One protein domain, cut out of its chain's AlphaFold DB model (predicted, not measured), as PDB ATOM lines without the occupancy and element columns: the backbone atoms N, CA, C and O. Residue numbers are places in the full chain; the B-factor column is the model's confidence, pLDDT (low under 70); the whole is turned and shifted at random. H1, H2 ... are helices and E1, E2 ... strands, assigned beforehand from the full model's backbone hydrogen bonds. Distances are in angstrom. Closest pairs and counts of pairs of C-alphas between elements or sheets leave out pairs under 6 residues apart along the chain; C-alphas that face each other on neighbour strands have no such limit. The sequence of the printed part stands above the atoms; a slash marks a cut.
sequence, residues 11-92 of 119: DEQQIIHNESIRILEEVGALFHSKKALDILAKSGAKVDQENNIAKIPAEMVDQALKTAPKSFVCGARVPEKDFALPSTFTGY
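Overview. This is residues 11 to 92 of the 119 residues of an uncharacterized protein of candidate division Zixibacteria bacterium (UniProt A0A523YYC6). A small head, the hairpin E1 and E2 with H2 packed on it and the last part of H1 beside E2, is joined through H3 and the link after it to a second hairpin, E3 and E4, at the far end of a loose, open model. Residues 11 to 17 of H1 stick out from the head, and so does the loop of residues 76 to 81 from the second hairpin. The printed part has 82 residues with three named helices and four named strands, in the order H1 H2 E1 E2 H3 E3 E4; both two-stranded sheets, E1 - E2 and E3 - E4, are antiparallel, and the class is mixed, helices and strands. It is only just loose, close to extended, with a radius of gyration of the C-alphas of 17.1 A and spans of 49 by 37 by 22 A.

Arrangement. E1, residues 46 to 48, and E2, residues 53 to 55, form an antiparallel hairpin, their directions at 162 degrees. N 48 and O 53, at 2.8 A, and N 46 and O 55, at 3.0 A, are within hydrogen-bond range. Residues 29 to 30 make a short antiparallel pairing with residues 53 to 54 of E2. H2, residues 34 to 42, has its closest C-alphas to E1 at Ala 41 and Val 47, 5.9 A apart, and to E2 at Leu 37 and Ala 54, 6.6 A apart. H1, residues 11 to 27, has its closest C-alpha to E2 at Glu 25, 4.8 A from that of Lys 55. With residues 21 to 25 alone, H1 only just touches H3, residues 58 to 67, with 3 pairs of C-alphas within 8 A. The closest are those of Ile 21 and Ala 58, 5.9 A apart, and the two helices run opposite ways at a steep tilt of 66 degrees. H1 and H2 are apart. E3, residues 72 to 74, and E4, residues 83 to 85, form the other antiparallel hairpin, at 149 degrees, with N 74 and O 83 within hydrogen-bond range at 2.8 A. E3 and E4 are apart from H1, H2, E1 and E2. In H1, H2 and H3 every O i to N i+4 pair is within hydrogen-bond range.

Along the chain. H1 begins at C-alpha 11, (33.606, -48.375, -18.384), and is 23.5 A long. H2 measures 12.2 A and H3 14.4 A, the latter from C-alpha 58 at (35.611, -30.272, -16.918). E1 is 6.8 A long, E2 6.5 A, E3 6.7 A and E4 6.6 A; E4 ends at C-alpha 85, (48.283, -41.036, 2.909).

Size, cuts and confidence. The C-alphas of Glu 50 and Glu 80, the two farthest apart, are 49.2 A from each other. Residues 63 to 68, of which 63 to 67 belong to H3, stand free. The printed part has no cut, and no link between named elements is long. The mean pLDDT of the printed part is 96.6, and no printed residue is under 70.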
ATOM      1  N   ASP A  11      34.623 -49.089 -17.606       97.81
ATOM      2  CA  ASP A  11      33.606 -48.375 -18.384       97.81
ATOM      3  C   ASP A  11      32.528 -47.766 -17.472       97.81
ATOM      4  O   ASP A  11      32.150 -46.609 -17.645       97.81
ATOM      5  N   GLU A  12      32.084 -48.492 -16.440       98.06
ATOM      6  CA  GLU A  12      31.142 -47.966 -15.441       98.06
ATOM      7  C   GLU A  12      31.741 -46.805 -14.637       98.06
ATOM      8  O   GLU A  12      31.054 -45.819 -14.363       98.06
ATOM      9  N   GLN A  13      33.031 -46.875 -14.293       97.06
ATOM     10  CA  GLN A  13      33.732 -45.763 -13.643       97.06
ATOM     11  C   GLN A  13      33.784 -44.531 -14.552       97.06
ATOM     12  O   GLN A  13      33.550 -43.416 -14.083       97.06
ATOM     13  N   GLN A  14      34.037 -44.723 -15.851       97.81
ATOM     14  CA  GLN A  14      34.054 -43.629 -16.819       97.81
ATOM     15  C   GLN A  14      32.668 -42.999 -16.995       97.81
ATOM     16  O   GLN A  14      32.564 -41.775 -17.081       97.81
ATOM     17  N   ILE A  15      31.600 -43.803 -16.994       98.44
ATOM     18  CA  ILE A  15      30.218 -43.306 -17.023       98.44
ATOM     19  C   ILE A  15      29.947 -42.416 -15.805       98.44
ATOM     20  O   ILE A  15      29.481 -41.288 -15.963       98.44
ATOM     21  N   ILE A  16      30.290 -42.882 -14.598       98.12
ATOM     22  CA  ILE A  16      30.100 -42.111 -13.359       98.12
ATOM     23  C   ILE A  16      30.918 -40.818 -13.385       98.12
ATOM     24  O   ILE A  16      30.416 -39.767 -12.982       98.12
ATOM     25  N   HIS A  17      32.163 -40.875 -13.861       98.00
ATOM     26  CA  HIS A  17      33.009 -39.695 -13.991       98.00
ATOM     27  C   HIS A  17      32.376 -38.662 -14.931       98.00
ATOM     28  O   HIS A  17      32.168 -37.522 -14.521       98.00
ATOM     29  N   ASN A  18      31.995 -39.068 -16.145       98.31
ATOM     30  CA  ASN A  18      31.393 -38.177 -17.138       98.31
ATOM     31  C   ASN A  18      30.091 -37.543 -16.625       98.31
ATOM     32  O   ASN A  18      29.878 -36.347 -16.799       98.31
ATOM     33  N   GLU A  19      29.246 -38.321 -15.948       98.50
ATOM     34  CA  GLU A  19      27.993 -37.815 -15.384       98.50
ATOM     35  C   GLU A  19      28.233 -36.858 -14.208       98.50
ATOM     36  O   GLU A  19      27.557 -35.837 -14.083       98.50
ATOM     37  N   SER A  20      29.249 -37.125 -13.380       98.44
ATOM     38  CA  SER A  20      29.663 -36.209 -12.311       98.44
ATOM     39  C   SER A  20      30.146 -34.872 -12.878       98.44
ATOM     40  O   SER A  20      29.764 -33.820 -12.366       98.44
ATOM     41  N   ILE A  21      30.944 -34.899 -13.953       98.50
ATOM     42  CA  ILE A  21      31.384 -33.692 -14.663       98.50
ATOM     43  C   ILE A  21      30.182 -32.938 -15.240       98.50
ATOM     44  O   ILE A  21      30.055 -31.740 -14.999       98.50
ATOM     45  N   ARG A  22      29.252 -33.636 -15.908       98.62
ATOM     46  CA  ARG A  22      28.025 -33.029 -16.442       98.62
ATOM     47  C   ARG A  22      27.221 -32.316 -15.355       98.62
ATOM     48  O   ARG A  22      26.791 -31.185 -15.558       98.62
ATOM     49  N   ILE A  23      27.043 -32.934 -14.184       98.69
ATOM     50  CA  ILE A  23      26.348 -32.307 -13.046       98.69
ATOM     51  C   ILE A  23      27.092 -31.052 -12.579       98.69
ATOM     52  O   ILE A  23      26.469 -30.004 -12.403       98.69
ATOM     53  N   LEU A  24      28.410 -31.131 -12.391       98.56
ATOM     54  CA  LEU A  24      29.219 -29.989 -11.958       98.56
ATOM     55  C   LEU A  24      29.169 -28.821 -12.955       98.56
ATOM     56  O   LEU A  24      29.126 -27.665 -12.532       98.56
ATOM     57  N   GLU A  25      29.132 -29.105 -14.253       98.31
ATOM     58  CA  GLU A  25      29.142 -28.099 -15.313       98.31
ATOM     59  C   GLU A  25      27.749 -27.523 -15.613       98.31
ATOM     60  O   GLU A  25      27.588 -26.310 -15.752       98.31
ATOM     61  N   GLU A  26      26.713 -28.359 -15.688       98.12
ATOM     62  CA  GLU A  26      25.368 -27.930 -16.083       98.12
ATOM     63  C   GLU A  26      24.533 -27.451 -14.893       98.12
ATOM     64  O   GLU A  26      23.838 -26.433 -14.998       98.12
ATOM     65  N   VAL A  27      24.606 -28.159 -13.762       98.31
ATOM     66  CA  VAL A  27      23.837 -27.859 -12.543       98.31
ATOM     67  C   VAL A  27      24.659 -26.982 -11.602       98.31
ATOM     68  O   VAL A  27      24.182 -25.930 -11.177       98.31
ATOM     69  N   GLY A  28      25.911 -27.361 -11.340       98.12
ATOM     70  CA  GLY A  28      26.797 -26.680 -10.399       98.12
ATOM     71  C   GLY A  28      26.551 -27.055  -8.939       98.12
ATOM     72  O   GLY A  28      25.781 -27.960  -8.617       98.12
ATOM     73  N   ALA A  29      27.227 -26.348  -8.037       98.25
ATOM     74  CA  ALA A  29      27.098 -26.526  -6.595       98.25
ATOM     75  C   ALA A  29      26.806 -25.193  -5.892       98.25
ATOM     76  O   ALA A  29      27.299 -24.141  -6.300       98.25
ATOM     77  N   LEU A  30      25.996 -25.249  -4.832       98.25
ATOM     78  CA  LEU A  30      25.633 -24.104  -3.999       98.25
ATOM     79  C   LEU A  30      26.763 -23.774  -3.014       98.25
ATOM     80  O   LEU A  30      27.180 -24.627  -2.231       98.25
ATOM     81  N   PHE A  31      27.205 -22.518  -2.994       98.31
ATOM     82  CA  PHE A  31      28.212 -22.014  -2.063       98.31
ATOM     83  C   PHE A  31      27.703 -20.771  -1.336       98.31
ATOM     84  O   PHE A  31      27.727 -19.670  -1.871       98.31
ATOM     85  N   HIS A  32      27.359 -20.901  -0.055       97.44
ATOM     86  CA  HIS A  32      26.936 -19.755   0.769       97.44
ATOM     87  C   HIS A  32      28.049 -18.727   1.047       97.44
ATOM     88  O   HIS A  32      27.792 -17.646   1.572       97.44
ATOM     89  N   SER A  33      29.303 -19.056   0.730       97.88
ATOM     90  CA  SER A  33      30.446 -18.174   0.944       97.88
ATOM     91  C   SER A  33      30.754 -17.368  -0.312       97.88
ATOM     92  O   SER A  33      31.304 -17.900  -1.278       97.88
ATOM     93  N   LYS A  34      30.526 -16.051  -0.252       96.56
ATOM     94  CA  LYS A  34      30.929 -15.117  -1.317       96.56
ATOM     95  C   LYS A  34      32.419 -15.238  -1.658       96.56
ATOM     96  O   LYS A  34      32.798 -15.229  -2.822       96.56
ATOM     97  N   LYS A  35      33.275 -15.423  -0.646       97.88
ATOM     98  CA  LYS A  35      34.719 -15.615  -0.851       97.88
ATOM     99  C   LYS A  35      35.012 -16.864  -1.688       97.88
ATOM    100  O   LYS A  35      35.907 -16.825  -2.525       97.88
ATOM    101  N   ALA A  36      34.289 -17.963  -1.458       97.88
ATOM    102  CA  ALA A  36      34.456 -19.183  -2.246       97.88
ATOM    103  C   ALA A  36      34.013 -18.964  -3.699       97.88
ATOM    104  O   ALA A  36      34.762 -19.297  -4.613       97.88
ATOM    105  N   LEU A  37      32.857 -18.324  -3.904       98.38
ATOM    106  CA  LEU A  37      32.360 -17.954  -5.231       98.38
ATOM    107  C   LEU A  37      33.352 -17.068  -5.999       98.38
ATOM    108  O   LEU A  37      33.644 -17.343  -7.159       98.38
ATOM    109  N   ASP A  38      33.939 -16.062  -5.345       97.94
ATOM    110  CA  ASP A  38      34.942 -15.182  -5.957       97.94
ATOM    111  C   ASP A  38      36.211 -15.948  -6.377       97.94
ATOM    112  O   ASP A  38      36.791 -15.665  -7.426       97.94
ATOM    113  N   ILE A  39      36.660 -16.921  -5.573       97.81
ATOM    114  CA  ILE A  39      37.812 -17.778  -5.906       97.81
ATOM    115  C   ILE A  39      37.488 -18.670  -7.109       97.81
ATOM    116  O   ILE A  39      38.302 -18.775  -8.028       97.81
ATOM    117  N   LEU A  40      36.306 -19.287  -7.118       98.00
ATOM    118  CA  LEU A  40      35.862 -20.162  -8.201       98.00
ATOM    119  C   LEU A  40      35.713 -19.382  -9.514       98.00
ATOM    120  O   LEU A  40      36.261 -19.807 -10.527       98.00
ATOM    121  N   ALA A  41      35.077 -18.206  -9.483       97.88
ATOM    122  CA  ALA A  41      34.936 -17.333 -10.650       97.88
ATOM    123  C   ALA A  41      36.297 -16.915 -11.225       97.88
ATOM    124  O   ALA A  41      36.525 -17.016 -12.428       97.88
ATOM    125  N   LYS A  42      37.242 -16.511 -10.363       97.50
ATOM    126  CA  LYS A  42      38.622 -16.180 -10.773       97.50
ATOM    127  C   LYS A  42      39.373 -17.364 -11.378       97.50
ATOM    128  O   LYS A  42      40.305 -17.152 -12.147       97.50
ATOM    129  N   SER A  43      38.981 -18.582 -11.020       96.00
ATOM    130  CA  SER A  43      39.587 -19.824 -11.505       96.00
ATOM    131  C   SER A  43      38.880 -20.393 -12.742       96.00
ATOM    132  O   SER A  43      39.269 -21.457 -13.213       96.00
ATOM    133  N   GLY A  44      37.870 -19.694 -13.281       96.00
ATOM    134  CA  GLY A  44      37.181 -20.058 -14.524       96.00
ATOM    135  C   GLY A  44      35.791 -20.675 -14.353       96.00
ATOM    136  O   GLY A  44      35.145 -20.973 -15.355       96.00
ATOM    137  N   ALA A  45      35.290 -20.839 -13.125       98.19
ATOM    138  CA  ALA A  45      33.923 -21.306 -12.907       98.19
ATOM    139  C   ALA A  45      32.897 -20.248 -13.345       98.19
ATOM    140  O   ALA A  45      33.063 -19.051 -13.089       98.19
ATOM    141  N   LYS A  46      31.780 -20.682 -13.935       98.25
ATOM    142  CA  LYS A  46      30.645 -19.794 -14.214       98.25
ATOM    143  C   LYS A  46      29.797 -19.676 -12.953       98.25
ATOM    144  O   LYS A  46      29.159 -20.641 -12.539       98.25
ATOM    145  N   VAL A  47      29.787 -18.494 -12.346       98.31
ATOM    146  CA  VAL A  47      29.079 -18.251 -11.085       98.31
ATOM    147  C   VAL A  47      27.787 -17.477 -11.316       98.31
ATOM    148  O   VAL A  47      27.798 -16.378 -11.869       98.31
ATOM    149  N   ASP A  48      26.688 -18.042 -10.833       97.19
ATOM    150  CA  ASP A  48      25.435 -17.344 -10.587       97.19
ATOM    151  C   ASP A  48      25.476 -16.750  -9.171       97.19
ATOM    152  O   ASP A  48      25.341 -17.458  -8.171       97.19
ATOM    153  N   GLN A  49      25.717 -15.441  -9.096       93.56
ATOM    154  CA  GLN A  49      25.829 -14.708  -7.832       93.56
ATOM    155  C   GLN A  49      24.474 -14.503  -7.142       93.56
ATOM    156  O   GLN A  49      24.439 -14.288  -5.934       93.56
ATOM    157  N   GLU A  50      23.366 -14.552  -7.884       95.56
ATOM    158  CA  GLU A  50      22.027 -14.377  -7.321       95.56
ATOM    159  C   GLU A  50      21.614 -15.637  -6.556       95.56
ATOM    160  O   GLU A  50      21.183 -15.564  -5.404       95.56
ATOM    161  N   ASN A  51      21.844 -16.805  -7.160       97.38
ATOM    162  CA  ASN A  51      21.502 -18.101  -6.572       97.38
ATOM    163  C   ASN A  51      22.646 -18.738  -5.767       97.38
ATOM    164  O   ASN A  51      22.457 -19.793  -5.163       97.38
ATOM    165  N   ASN A  52      23.823 -18.104  -5.727       98.19
ATOM    166  CA  ASN A  52      25.042 -18.616  -5.091       98.19
ATOM    167  C   ASN A  52      25.518 -19.970  -5.651       98.19
ATOM    168  O   ASN A  52      26.065 -20.795  -4.916       98.19
ATOM    169  N   ILE A  53      25.323 -20.213  -6.946       98.69
ATOM    170  CA  ILE A  53      25.686 -21.476  -7.602       98.69
ATOM    171  C   ILE A  53      26.943 -21.277  -8.448       98.69
ATOM    172  O   ILE A  53      26.996 -20.393  -9.299       98.69
ATOM    173  N   ALA A  54      27.948 -22.131  -8.257       98.69
ATOM    174  CA  ALA A  54      29.119 -22.199  -9.126       98.69
ATOM    175  C   ALA A  54      29.048 -23.439 -10.021       98.69
ATOM    176  O   ALA A  54      28.983 -24.566  -9.527       98.69
ATOM    177  N   LYS A  55      29.095 -23.220 -11.335       98.69
ATOM    178  CA  LYS A  55      29.216 -24.261 -12.358       98.69
ATOM    179  C   LYS A  55      30.686 -24.467 -12.692       98.69
ATOM    180  O   LYS A  55      31.373 -23.506 -13.050       98.69
ATOM    181  N   ILE A  56      31.164 -25.694 -12.524       98.62
ATOM    182  CA  ILE A  56      32.582 -26.060 -12.560       98.62
ATOM    183  C   ILE A  56      32.842 -26.857 -13.850       98.62
ATOM    184  O   ILE A  56      32.386 -27.996 -13.932       98.62
ATOM    185  N   PRO A  57      33.549 -26.283 -14.842       98.19
ATOM    186  CA  PRO A  57      33.853 -26.961 -16.104       98.19
ATOM    187  C   PRO A  57      34.801 -28.152 -15.935       98.19
ATOM    188  O   PRO A  57      35.610 -28.186 -14.997       98.19
ATOM    189  N   ALA A  58      34.758 -29.085 -16.888       97.94
ATOM    190  CA  ALA A  58      35.611 -30.272 -16.918       97.94
ATOM    191  C   ALA A  58      37.109 -29.940 -16.795       97.94
ATOM    192  O   ALA A  58      37.822 -30.552 -15.998       97.94
ATOM    193  N   GLU A  59      37.585 -28.911 -17.502       97.50
ATOM    194  CA  GLU A  59      39.001 -28.529 -17.509       97.50
ATOM    195  C   GLU A  59      39.479 -28.074 -16.126       97.50
ATOM    196  O   GLU A  59      40.631 -28.305 -15.745       97.50
ATOM    197  N   MET A  60      38.591 -27.442 -15.353       97.81
ATOM    198  CA  MET A  60      38.889 -27.006 -13.992       97.81
ATOM    199  C   MET A  60      39.016 -28.209 -13.049       97.81
ATOM    200  O   MET A  60      39.922 -28.235 -12.211       97.81
ATOM    201  N   VAL A  61      38.157 -29.222 -13.209       97.75
ATOM    202  CA  VAL A  61      38.248 -30.481 -12.452       97.75
ATOM    203  C   VAL A  61      39.537 -31.226 -12.803       97.75
ATOM    204  O   VAL A  61      40.285 -31.610 -11.901       97.75
ATOM    205  N   ASP A  62      39.858 -31.355 -14.089       97.12
ATOM    206  CA  ASP A  62      41.088 -32.000 -14.559       97.12
ATOM    207  C   ASP A  62      42.342 -31.318 -14.010       97.12
ATOM    208  O   ASP A  62      43.278 -31.978 -13.545       97.12
ATOM    209  N   GLN A  63      42.374 -29.984 -14.034       97.00
ATOM    210  CA  GLN A  63      43.493 -29.222 -13.493       97.00
ATOM    211  C   GLN A  63      43.617 -29.390 -11.973       97.00
ATOM    212  O   GLN A  63      44.732 -29.528 -11.453       97.00
ATOM    213  N   ALA A  64      42.495 -29.434 -11.249       96.38
ATOM    214  CA  ALA A  64      42.491 -29.703  -9.815       96.38
ATOM    215  C   ALA A  64      43.034 -31.111  -9.504       96.38
ATOM    216  O   ALA A  64      43.903 -31.262  -8.648       96.38
ATOM    217  N   LEU A  65      42.615 -32.140 -10.249       96.38
ATOM    218  CA  LEU A  65      43.085 -33.521 -10.070       96.38
ATOM    219  C   LEU A  65      44.570 -33.718 -10.421       96.38
ATOM    220  O   LEU A  65      45.236 -34.575  -9.825       96.38
ATOM    221  N   LYS A  66      45.095 -32.943 -11.382       97.12
ATOM    222  CA  LYS A  66      46.524 -32.931 -11.746       97.12
ATOM    223  C   LYS A  66      47.396 -32.290 -10.670       97.12
ATOM    224  O   LYS A  66      48.510 -32.752 -10.444       97.12
ATOM    225  N   THR A  67      46.904 -31.231 -10.031       96.75
ATOM    226  CA  THR A  67      47.660 -30.463  -9.026       96.75
ATOM    227  C   THR A  67      47.488 -30.989  -7.602       96.75
ATOM    228  O   THR A  67      48.339 -30.728  -6.753       96.75
ATOM    229  N   ALA A  68      46.433 -31.763  -7.337       97.19
ATOM    230  CA  ALA A  68      46.228 -32.415  -6.052       97.19
ATOM    231  C   ALA A  68      47.384 -33.388  -5.726       97.19
ATOM    232  O   ALA A  68      47.734 -34.231  -6.564       97.19
ATOM    233  N   PRO A  69      47.968 -33.320  -4.512       96.75
ATOM    234  CA  PRO A  69      49.056 -34.207  -4.123       96.75
ATOM    235  C   PRO A  69      48.577 -35.661  -4.106       96.75
ATOM    236  O   PRO A  69      47.552 -35.987  -3.510       96.75
ATOM    237  N   LYS A  70      49.341 -36.556  -4.741       95.88
ATOM    238  CA  LYS A  70      49.046 -38.001  -4.743       95.88
ATOM    239  C   LYS A  70      49.360 -38.676  -3.409       95.88
ATOM    240  O   LYS A  70      48.850 -39.760  -3.148       95.88
ATOM    241  N   SER A  71      50.180 -38.035  -2.579       96.38
ATOM    242  CA  SER A  71      50.514 -38.487  -1.235       96.38
ATOM    243  C   SER A  71      50.872 -37.311  -0.335       96.38
ATOM    244  O   SER A  71      51.486 -36.346  -0.793       96.38
ATOM    245  N   PHE A  72      50.538 -37.409   0.945       96.88
ATOM    246  CA  PHE A  72      50.930 -36.450   1.976       96.88
ATOM    247  C   PHE A  72      50.924 -37.126   3.351       96.88
ATOM    248  O   PHE A  72      50.417 -38.234   3.500       96.88
ATOM    249  N   VAL A  73      51.495 -36.470   4.361       96.75
ATOM    250  CA  VAL A  73      51.498 -36.966   5.742       96.75
ATOM    251  C   VAL A  73      50.570 -36.101   6.582       96.75
ATOM    252  O   VAL A  73      50.727 -34.881   6.639       96.75
ATOM    253  N   CYS A  74      49.612 -36.734   7.251       95.69
ATOM    254  CA  CYS A  74      48.883 -36.125   8.353       95.69
ATOM    255  C   CYS A  74      49.806 -36.113   9.576       95.69
ATOM    256  O   CYS A  74      49.940 -37.127  10.265       95.69
ATOM    257  N   GLY A  75      50.475 -34.980   9.799       96.00
ATOM    258  CA  GLY A  75      51.421 -34.813  10.900       96.00
ATOM    259  C   GLY A  75      50.731 -34.862  12.262       96.00
ATOM    260  O   GLY A  75      49.747 -34.157  12.500       96.00
ATOM    261  N   ALA A  76      51.257 -35.686  13.160       95.62
ATOM    262  CA  ALA A  76      50.822 -35.793  14.537       95.62
ATOM    263  C   ALA A  76      51.736 -34.978  15.459       95.62
ATOM    264  O   ALA A  76      52.880 -34.657  15.152       95.62
ATOM    265  N   ARG A  77      51.240 -34.665  16.660       97.38
ATOM    266  CA  ARG A  77      52.054 -34.015  17.703       97.38
ATOM    267  C   ARG A  77      53.252 -34.874  18.131       97.38
ATOM    268  O   ARG A  77      54.275 -34.336  18.534       97.38
ATOM    269  N   VAL A  78      53.081 -36.193  18.107       97.31
ATOM    270  CA  VAL A  78      54.119 -37.184  18.407       97.31
ATOM    271  C   VAL A  78      54.518 -37.791  17.060       97.31
ATOM    272  O   VAL A  78      53.659 -38.452  16.475       97.31
ATOM    273  N   PRO A  79      55.741 -37.559  16.543       95.69
ATOM    274  CA  PRO A  79      56.118 -37.931  15.172       95.69
ATOM    275  C   PRO A  79      55.926 -39.417  14.844       95.69
ATOM    276  O   PRO A  79      55.580 -39.782  13.727       95.69
ATOM    277  N   GLU A  80      56.060 -40.301  15.833       96.06
ATOM    278  CA  GLU A  80      55.826 -41.743  15.684       96.06
ATOM    279  C   GLU A  80      54.351 -42.091  15.403       96.06
ATOM    280  O   GLU A  80      54.020 -43.252  15.151       96.06
ATOM    281  N   LYS A  81      53.449 -41.108  15.496       93.81
ATOM    282  CA  LYS A  81      52.017 -41.216  15.195       93.81
ATOM    283  C   LYS A  81      51.630 -40.537  13.880       93.81
ATOM    284  O   LYS A  81      50.437 -40.469  13.589       93.81
ATOM    285  N   ASP A  82      52.597 -40.046  13.108       95.44
ATOM    286  CA  ASP A  82      52.351 -39.511  11.772       95.44
ATOM    287  C   ASP A  82      51.634 -40.542  10.896       95.44
ATOM    288  O   ASP A  82      51.949 -41.736  10.903       95.44
ATOM    289  N   PHE A  83      50.656 -40.072  10.124       95.06
ATOM    290  CA  PHE A  83      49.833 -40.936   9.288       95.06
ATOM    291  C   PHE A  83      50.002 -40.572   7.813       95.06
ATOM    292  O   PHE A  83      49.481 -39.562   7.336       95.06
ATOM    293  N   ALA A  84      50.754 -41.395   7.086       95.50
ATOM    294  CA  ALA A  84      50.965 -41.221   5.656       95.50
ATOM    295  C   ALA A  84      49.719 -41.625   4.850       95.50
ATOM    296  O   ALA A  84      49.123 -42.676   5.085       95.50
ATOM    297  N   LEU A  85      49.356 -40.799   3.868       95.00
ATOM    298  CA  LEU A  85      48.283 -41.036   2.909       95.00
ATOM    299  C   LEU A  85      48.845 -41.106   1.479       95.00
ATOM    300  O   LEU A  85      49.678 -40.267   1.127       95.00
ATOM    301  N   PRO A  86      48.375 -42.047   0.638       93.56
ATOM    302  CA  PRO A  86      47.465 -43.147   0.980       93.56
ATOM    303  C   PRO A  86      48.130 -44.157   1.933       93.56
ATOM    304  O   PRO A  86      49.324 -44.423   1.830       93.56
ATOM    305  N   SER A  87      47.356 -44.719   2.866       90.81
ATOM    306  CA  SER A  87      47.864 -45.675   3.859       90.81
ATOM    307  C   SER A  87      47.674 -47.123   3.403       90.81
ATOM    308  O   SER A  87      46.687 -47.456   2.748       90.81
ATOM    309  N   THR A  88      48.586 -48.013   3.802       88.56
ATOM    310  CA  THR A  88      48.449 -49.471   3.615       88.56
ATOM    311  C   THR A  88      47.522 -50.122   4.642       88.56
ATOM    312  O   THR A  88      47.266 -51.326   4.570       88.56
ATOM    313  N   PHE A  89      47.051 -49.354   5.626       88.50
ATOM    314  CA  PHE A  89      46.140 -49.797   6.671       88.50
ATOM    315  C   PHE A  89      45.045 -48.758   6.923       88.50
ATOM    316  O   PHE A  89      45.228 -47.559   6.713       88.50
ATOM    317  N   THR A  90      43.896 -49.220   7.407       88.31
ATOM    318  CA  THR A  90      42.777 -48.341   7.748       88.31
ATOM    319  C   THR A  90      43.021 -47.682   9.099       88.31
ATOM    320  O   THR A  90      43.227 -48.366  10.101       88.31
ATOM    321  N   GLY A  91      42.987 -46.350   9.127       87.31
ATOM    322  CA  GLY A  91      42.906 -45.585  10.367       87.31
ATOM    323  C   GLY A  91      41.466 -45.539  10.876       87.31
ATOM    324  O   GLY A  91      40.533 -45.428  10.083       87.31
ATOM    325  N   TYR A  92      41.293 -45.601  12.193       88.81
ATOM    326  CA  TYR A  92      40.006 -45.355  12.837       88.81
ATOM    327  C   TYR A  92      40.011 -43.954  13.430       88.81
ATOM    328  O   TYR A  92      40.968 -43.556  14.094       88.81
TER     329      TYR A  92